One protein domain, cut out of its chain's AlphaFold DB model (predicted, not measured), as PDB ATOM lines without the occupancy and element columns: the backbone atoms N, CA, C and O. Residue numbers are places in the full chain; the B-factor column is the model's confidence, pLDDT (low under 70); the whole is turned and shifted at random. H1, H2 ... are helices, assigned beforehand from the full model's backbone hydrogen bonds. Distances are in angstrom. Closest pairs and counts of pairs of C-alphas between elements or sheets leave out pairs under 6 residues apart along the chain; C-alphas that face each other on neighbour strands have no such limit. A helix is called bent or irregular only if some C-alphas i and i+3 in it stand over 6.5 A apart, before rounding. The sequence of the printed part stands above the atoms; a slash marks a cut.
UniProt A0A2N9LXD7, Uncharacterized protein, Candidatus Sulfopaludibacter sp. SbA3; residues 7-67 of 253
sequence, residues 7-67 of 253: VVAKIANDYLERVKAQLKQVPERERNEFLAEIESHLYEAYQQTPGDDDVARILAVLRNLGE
ATOM      1  N   VAL A   7     129.281 187.829 161.471       84.62
ATOM      2  CA  VAL A   7     130.385 188.095 160.538       84.62
ATOM      3  C   VAL A   7     130.298 189.509 159.952       84.62
ATOM      4  O   VAL A   7     131.310 190.204 159.861       84.62
ATOM      5  N   VAL A   8     129.092 189.972 159.616       85.44
ATOM      6  CA  VAL A   8     128.840 191.316 159.071       85.44
ATOM      7  C   VAL A   8     129.082 192.384 160.133       85.44
ATOM      8  O   VAL A   8     129.731 193.389 159.849       85.44
ATOM      9  N   ALA A   9     128.642 192.139 161.372       85.88
ATOM     10  CA  ALA A   9     128.878 193.043 162.496       85.88
ATOM     11  C   ALA A   9     130.378 193.305 162.700       85.88
ATOM     12  O   ALA A   9     130.795 194.438 162.929       85.88
ATOM     13  N   LYS A  10     131.204 192.259 162.578       87.38
ATOM     14  CA  LYS A  10     132.658 192.372 162.731       87.38
ATOM     15  C   LYS A  10     133.292 193.241 161.641       87.38
ATOM     16  O   LYS A  10     134.144 194.068 161.950       87.38
ATOM     17  N   ILE A  11     132.858 193.078 160.392       87.00
ATOM     18  CA  ILE A  11     133.364 193.849 159.245       87.00
ATOM     19  C   ILE A  11     132.936 195.321 159.347       87.00
ATOM     20  O   ILE A  11     133.756 196.221 159.173       87.00
ATOM     21  N   ALA A  12     131.668 195.572 159.682       86.19
ATOM     22  CA  ALA A  12     131.137 196.918 159.884       86.19
ATOM     23  C   ALA A  12     131.858 197.660 161.022       86.19
ATOM     24  O   ALA A  12     132.256 198.814 160.861       86.19
ATOM     25  N   ASN A  13     132.082 196.984 162.153       87.94
ATOM     26  CA  ASN A  13     132.780 197.567 163.296       87.94
ATOM     27  C   ASN A  13     134.242 197.906 162.980       87.94
ATOM     28  O   ASN A  13     134.688 198.984 163.361       87.94
ATOM     29  N   ASP A  14     134.970 197.056 162.243       89.31
ATOM     30  CA  ASP A  14     136.349 197.364 161.825       89.31
ATOM     31  C   ASP A  14     136.408 198.647 160.978       89.31
ATOM     32  O   ASP A  14     137.279 199.499 161.165       89.31
ATOM     33  N   TYR A  15     135.432 198.840 160.088       87.19
ATOM     34  CA  TYR A  15     135.324 200.067 159.304       87.19
ATOM     35  C   TYR A  15     135.041 201.296 160.186       87.19
ATOM     36  O   TYR A  15     135.743 202.308 160.089       87.19
ATOM     37  N   LEU A  16     134.064 201.209 161.096       87.06
ATOM     38  CA  LEU A  16     133.719 202.299 162.018       87.06
ATOM     39  C   LEU A  16     134.874 202.657 162.966       87.06
ATOM     40  O   LEU A  16     135.088 203.837 163.258       87.06
ATOM     41  N   GLU A  17     135.660 201.678 163.419       88.19
ATOM     42  CA  GLU A  17     136.855 201.923 164.230       88.19
ATOM     43  C   GLU A  17     137.921 202.710 163.462       88.19
ATOM     44  O   GLU A  17     138.507 203.651 164.010       88.19
ATOM     45  N   ARG A  18     138.132 202.399 162.177       85.44
ATOM     46  CA  ARG A  18     139.056 203.151 161.312       85.44
ATOM     47  C   ARG A  18     138.585 204.588 161.090       85.44
ATOM     48  O   ARG A  18     139.395 205.508 161.197       85.44
ATOM     49  N   VAL A  19     137.285 204.801 160.868       83.94
ATOM     50  CA  VAL A  19     136.683 206.148 160.781       83.94
ATOM     51  C   VAL A  19     136.881 206.910 162.097       83.94
ATOM     52  O   VAL A  19     137.362 208.046 162.115       83.94
ATOM     53  N   LYS A  20     136.597 206.270 163.236       85.06
ATOM     54  CA  LYS A  20     136.785 206.852 164.572       85.06
ATOM     55  C   LYS A  20     138.240 207.240 164.842       85.06
ATOM     56  O   LYS A  20     138.483 208.289 165.444       85.06
ATOM     57  N   ALA A  21     139.204 206.427 164.402       84.50
ATOM     58  CA  ALA A  21     140.631 206.705 164.559       84.50
ATOM     59  C   ALA A  21     141.059 207.984 163.820       84.50
ATOM     60  O   ALA A  21     141.888 208.743 164.331       84.50
ATOM     61  N   GLN A  22     140.457 208.266 162.664       80.69
ATOM     62  CA  GLN A  22     140.723 209.480 161.888       80.69
ATOM     63  C   GLN A  22     140.047 210.727 162.481       80.69
ATOM     64  O   GLN A  22     140.581 211.831 162.385       80.69
ATOM     65  N   LEU A  23     138.938 210.560 163.206       81.44
ATOM     66  CA  LEU A  23     138.207 211.639 163.888       81.44
ATOM     67  C   LEU A  23     138.772 212.004 165.274       81.44
ATOM     68  O   LEU A  23     138.101 212.656 166.077       81.44
ATOM     69  N   LYS A  24     140.016 211.623 165.591       78.31
ATOM     70  CA  LYS A  24     140.623 211.838 166.922       78.31
ATOM     71  C   LYS A  24     140.722 213.315 167.334       78.31
ATOM     72  O   LYS A  24     140.781 213.609 168.525       78.31
ATOM     73  N   GLN A  25     140.752 214.236 166.369       72.06
ATOM     74  CA  GLN A  25     140.835 215.683 166.614       72.06
ATOM     75  C   GLN A  25     139.461 216.369 166.751       72.06
ATOM     76  O   GLN A  25     139.407 217.544 167.109       72.06
ATOM     77  N   VAL A  26     138.361 215.651 166.494       75.94
ATOM     78  CA  VAL A  26     136.983 216.165 166.566       75.94
ATOM     79  C   VAL A  26     136.440 216.021 167.999       75.94
ATOM     80  O   VAL A  26     136.733 215.013 168.657       75.94
ATOM     81  N   PRO A  27     135.662 216.993 168.520       80.06
ATOM     82  CA  PRO A  27     135.013 216.876 169.825       80.06
ATOM     83  C   PRO A  27     134.199 215.584 169.955       80.06
ATOM     84  O   PRO A  27     133.515 215.176 169.020       80.06
ATOM     85  N   GLU A  28     134.231 214.949 171.131       76.94
ATOM     86  CA  GLU A  28     133.646 213.610 171.313       76.94
ATOM     87  C   GLU A  28     132.158 213.532 170.976       76.94
ATOM     88  O   GLU A  28     131.707 212.530 170.432       76.94
ATOM     89  N   ARG A  29     131.409 214.599 171.268       76.62
ATOM     90  CA  ARG A  29     129.981 214.681 170.964       76.62
ATOM     91  C   ARG A  29     129.722 214.644 169.456       76.62
ATOM     92  O   ARG A  29     128.970 213.792 169.004       76.62
ATOM     93  N   GLU A  30     130.391 215.512 168.701       73.94
ATOM     94  CA  GLU A  30     130.274 215.585 167.235       73.94
ATOM     95  C   GLU A  30     130.751 214.281 166.581       73.94
ATOM     96  O   GLU A  30     130.131 213.777 165.651       73.94
ATOM     97  N   ARG A  31     131.822 213.685 167.116       82.31
ATOM     98  CA  ARG A  31     132.330 212.387 166.664       82.31
ATOM     99  C   ARG A  31     131.300 211.270 166.849       82.31
ATOM    100  O   ARG A  31     131.156 210.440 165.961       82.31
ATOM    101  N   ASN A  32     130.612 211.225 167.989       83.75
ATOM    102  CA  ASN A  32     129.614 210.191 168.265       83.75
ATOM    103  C   ASN A  32     128.340 210.385 167.426       83.75
ATOM    104  O   ASN A  32     127.790 209.400 166.949       83.75
ATOM    105  N   GLU A  33     127.905 211.633 167.220       83.38
ATOM    106  CA  GLU A  33     126.782 211.967 166.329       83.38
ATOM    107  C   GLU A  33     127.087 211.532 164.883       83.38
ATOM    108  O   GLU A  33     126.280 210.840 164.268       83.38
ATOM    109  N   PHE A  34     128.295 211.820 164.384       84.69
ATOM    110  CA  PHE A  34     128.730 211.404 163.047       84.69
ATOM    111  C   PHE A  34     128.844 209.881 162.895       84.69
ATOM    112  O   PHE A  34     128.412 209.320 161.893       84.69
ATOM    113  N   LEU A  35     129.410 209.184 163.887       86.62
ATOM    114  CA  LEU A  35     129.511 207.722 163.842       86.62
ATOM    115  C   LEU A  35     128.131 207.053 163.827       86.62
ATOM    116  O   LEU A  35     127.949 206.091 163.089       86.62
ATOM    117  N   ALA A  36     127.167 207.579 164.589       86.12
ATOM    118  CA  ALA A  36     125.798 207.069 164.596       86.12
ATOM    119  C   ALA A  36     125.090 207.272 163.242       86.12
ATOM    120  O   ALA A  36     124.347 206.402 162.796       86.12
ATOM    121  N   GLU A  37     125.348 208.395 162.565       84.94
ATOM    122  CA  GLU A  37     124.832 208.665 161.217       84.94
ATOM    123  C   GLU A  37     125.403 207.675 160.186       84.94
ATOM    124  O   GLU A  37     124.649 207.056 159.434       84.94
ATOM    125  N   ILE A  38     126.723 207.451 160.199       85.88
ATOM    126  CA  ILE A  38     127.373 206.470 159.313       85.88
ATOM    127  C   ILE A  38     126.874 205.051 159.599       85.88
ATOM    128  O   ILE A  38     126.606 204.301 158.662       85.88
ATOM    129  N   GLU A  39     126.713 204.680 160.870       87.25
ATOM    130  CA  GLU A  39     126.164 203.378 161.263       87.25
ATOM    131  C   GLU A  39     124.737 203.180 160.720       87.25
ATOM    132  O   GLU A  39     124.427 202.116 160.179       87.25
ATOM    133  N   SER A  40     123.891 204.215 160.788       84.81
ATOM    134  CA  SER A  40     122.533 204.181 160.228       84.81
ATOM    135  C   SER A  40     122.547 203.977 158.713       84.81
ATOM    136  O   SER A  40     121.878 203.078 158.202       84.81
ATOM    137  N   HIS A  41     123.356 204.753 157.986       84.12
ATOM    138  CA  HIS A  41     123.469 204.632 156.531       84.12
ATOM    139  C   HIS A  41     124.026 203.279 156.092       84.12
ATOM    140  O   HIS A  41     123.570 202.711 155.099       84.12
ATOM    141  N   LEU A  42     124.989 202.738 156.839       85.31
ATOM    142  CA  LEU A  42     125.555 201.423 156.570       85.31
ATOM    143  C   LEU A  42     124.492 200.325 156.706       85.31
ATOM    144  O   LEU A  42     124.423 199.419 155.876       85.31
ATOM    145  N   TYR A  43     123.652 200.407 157.740       86.06
ATOM    146  CA  TYR A  43     122.559 199.462 157.954       86.06
ATOM    147  C   TYR A  43     121.493 199.548 156.856       86.06
ATOM    148  O   TYR A  43     121.093 198.521 156.305       86.06
ATOM    149  N   GLU A  44     121.072 200.758 156.495       83.88
ATOM    150  CA  GLU A  44     120.095 200.983 155.426       83.88
ATOM    151  C   GLU A  44     120.599 200.464 154.075       83.88
ATOM    152  O   GLU A  44     119.893 199.722 153.391       83.88
ATOM    153  N   ALA A  45     121.846 200.782 153.717       84.38
ATOM    154  CA  ALA A  45     122.454 200.329 152.471       84.38
ATOM    155  C   ALA A  45     122.619 198.801 152.431       84.38
ATOM    156  O   ALA A  45     122.378 198.176 151.394       84.38
ATOM    157  N   TYR A  46     122.971 198.174 153.558       85.38
ATOM    158  CA  TYR A  46     123.026 196.716 153.669       85.38
ATOM    159  C   TYR A  46     121.656 196.071 153.428       85.38
ATOM    160  O   TYR A  46     121.567 195.119 152.651       85.38
ATOM    161  N   GLN A  47     120.582 196.610 154.010       84.62
ATOM    162  CA  GLN A  47     119.222 196.088 153.818       84.62
ATOM    163  C   GLN A  47     118.704 196.262 152.385       84.62
ATOM    164  O   GLN A  47     117.965 195.418 151.887       84.62
ATOM    165  N   GLN A  48     119.101 197.341 151.711       82.62
ATOM    166  CA  GLN A  48     118.689 197.625 150.335       82.62
ATOM    167  C   GLN A  48     119.503 196.865 149.281       82.62
ATOM    168  O   GLN A  48     119.097 196.823 148.121       82.62
ATOM    169  N   THR A  49     120.638 196.269 149.655       82.06
ATOM    170  CA  THR A  49     121.495 195.529 148.723       82.06
ATOM    171  C   THR A  49     120.986 194.091 148.565       82.06
ATOM    172  O   THR A  49     121.082 193.318 149.525       82.06
ATOM    173  N   PRO A  50     120.474 193.698 147.381       74.12
ATOM    174  CA  PRO A  50     119.992 192.342 147.142       74.12
ATOM    175  C   PRO A  50     121.154 191.343 147.041       74.12
ATOM    176  O   PRO A  50     122.194 191.642 146.453       74.12
ATOM    177  N   GLY A  51     120.968 190.144 147.591       75.38
ATOM    178  CA  GLY A  51     121.913 189.031 147.490       75.38
ATOM    179  C   GLY A  51     121.744 188.021 148.624       75.38
ATOM    180  O   GLY A  51     121.264 188.371 149.699       75.38
ATOM    181  N   ASP A  52     122.163 186.780 148.388       74.19
ATOM    182  CA  ASP A  52     122.083 185.709 149.393       74.19
ATOM    183  C   ASP A  52     123.361 185.600 150.248       74.19
ATOM    184  O   ASP A  52     123.339 185.012 151.325       74.19
ATOM    185  N   ASP A  53     124.480 186.186 149.793       85.00
ATOM    186  CA  ASP A  53     125.744 186.225 150.538       85.00
ATOM    187  C   ASP A  53     125.901 187.543 151.312       85.00
ATOM    188  O   ASP A  53     126.151 188.615 150.748       85.00
ATOM    189  N   ASP A  54     125.791 187.441 152.632       82.31
ATOM    190  CA  ASP A  54     125.924 188.545 153.577       82.31
ATOM    191  C   ASP A  54     127.290 189.243 153.528       82.31
ATOM    192  O   ASP A  54     127.365 190.464 153.709       82.31
ATOM    193  N   VAL A  55     128.367 188.501 153.251       83.62
ATOM    194  CA  VAL A  55     129.728 189.052 153.192       83.62
ATOM    195  C   VAL A  55     129.916 189.853 151.906       83.62
ATOM    196  O   VAL A  55     130.393 190.989 151.946       83.62
ATOM    197  N   ALA A  56     129.487 189.311 150.765       83.88
ATOM    198  CA  ALA A  56     129.524 190.040 149.500       83.88
ATOM    199  C   ALA A  56     128.671 191.317 149.549       83.88
ATOM    200  O   ALA A  56     129.100 192.361 149.048       83.88
ATOM    201  N   ARG A  57     127.502 191.264 150.204       85.50
ATOM    202  CA  ARG A  57     126.616 192.423 150.388       85.50
ATOM    203  C   ARG A  57     127.282 193.543 151.174       85.50
ATOM    204  O   ARG A  57     127.332 194.670 150.687       85.50
ATOM    205  N   ILE A  58     127.834 193.254 152.356       84.62
ATOM    206  CA  ILE A  58     128.469 194.302 153.169       84.62
ATOM    207  C   ILE A  58     129.728 194.862 152.499       84.62
ATOM    208  O   ILE A  58     129.958 196.068 152.548       84.62
ATOM    209  N   LEU A  59     130.515 194.035 151.805       83.88
ATOM    210  CA  LEU A  59     131.688 194.511 151.066       83.88
ATOM    211  C   LEU A  59     131.303 195.397 149.873       83.88
ATOM    212  O   LEU A  59     131.988 196.384 149.605       83.88
ATOM    213  N   ALA A  60     130.203 195.090 149.180       84.19
ATOM    214  CA  ALA A  60     129.676 195.940 148.114       84.19
ATOM    215  C   ALA A  60     129.210 197.301 148.652       84.19
ATOM    216  O   ALA A  60     129.511 198.331 148.047       84.19
ATOM    217  N   VAL A  61     128.540 197.307 149.808       85.38
ATOM    218  CA  VAL A  61     128.133 198.532 150.509       85.38
ATOM    219  C   VAL A  61     129.353 199.360 150.907       85.38
ATOM    220  O   VAL A  61     129.431 200.528 150.546       85.38
ATOM    221  N   LEU A  62     130.347 198.760 151.567       84.25
ATOM    222  CA  LEU A  62     131.571 199.461 151.972       84.25
ATOM    223  C   LEU A  62     132.343 200.030 150.775       84.25
ATOM    224  O   LEU A  62     132.840 201.149 150.844       84.25
ATOM    225  N   ARG A  63     132.385 199.309 149.649       81.50
ATOM    226  CA  ARG A  63     133.002 199.806 148.411       81.50
ATOM    227  C   ARG A  63     132.279 201.027 147.838       81.50
ATOM    228  O   ARG A  63     132.936 201.881 147.256       81.50
ATOM    229  N   ASN A  64     130.958 201.113 148.001       81.00
ATOM    230  CA  ASN A  64     130.172 202.277 147.581       81.00
ATOM    231  C   ASN A  64     130.297 203.457 148.556       81.00
ATOM    232  O   ASN A  64     130.186 204.599 148.120       81.00
ATOM    233  N   LEU A  65     130.521 203.199 149.852       78.31
ATOM    234  CA  LEU A  65     130.831 204.253 150.824       78.31
ATOM    235  C   LEU A  65     132.225 204.859 150.596       78.31
ATOM    236  O   LEU A  65     132.405 206.040 150.867       78.31
ATOM    237  N   GLY A  66     133.180 204.079 150.088       78.31
ATOM    238  CA  GLY A  66     134.542 204.536 149.809       78.31
ATOM    239  C   GLY A  66     135.505 204.316 150.974       78.31
ATOM    240  O   GLY A  66     135.194 203.643 151.960       78.31
ATOM    241  N   GLU A  67     136.724 204.842 150.850       75.69
ATOM    242  CA  GLU A  67     137.712 204.717 151.919       75.69
ATOM    243  C   GLU A  67     137.349 205.615 153.113       75.69
ATOM    244  O   GLU A  67     136.889 206.745 152.930       75.69
TER     245      GLU A  67
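What this domain is: This is residues 7 to 67 of the 253 residues of an uncharacterized protein of Candidatus Sulfopaludibacter sp. SbA3 (UniProt A0A2N9LXD7). A long helical hairpin of H2 and H1 makes the length, and the shorter H3 folds back at its open end, packed on residues 42 to 46 of H2 and 7 to 12 of H1. At the other end the turn, residues 24 to 30, sticks out. The printed part has 61 residues, 52 of them in the named helices H1, H2 and H3 in that order along the chain, with no named strand; its class is all helix, and it is a rod spanning 39 by 18 by 16 A, only just compact, close to loose, with a radius of gyration of the C-alphas of 12.2 A.

How they stand to each other: H2, residues 28 to 48, touches H1, residues 7 to 25, in a hairpin: shallow tilt of 30 degrees, opposite ways, closest C-alphas Arg 31 and Leu 23, 6.5 A. H3, residues 54 to 65, touches H2 at a steep tilt of 55 degrees, opposite ways, closest C-alphas Ile 58 and Tyr 46, 6.0 A. H3 touches H1 at a shallow tilt of 26 degrees, the same way, closest C-alphas Val 55 and Val 8, 6.4 A. Every O i to N i+4 pair is within hydrogen-bond range in H2 and H3, 13 of 15 in H1.

Where its parts are: H2 runs 30.3 A from C-alpha 28 (133.646, 213.610, 171.313). H1, 30.1 A, is irregular: C-alphas 22 and 25 are 7.8 A apart. H3, 16.7 A, ends at C-alpha 65 (130.831, 204.253, 150.824).

The domain as a whole: The farthest C-alphas, Pro 27 and Asp 52, are 39.4 A apart. The printed part has no cut; both links are tight. No printed residue is under 70 in pLDDT.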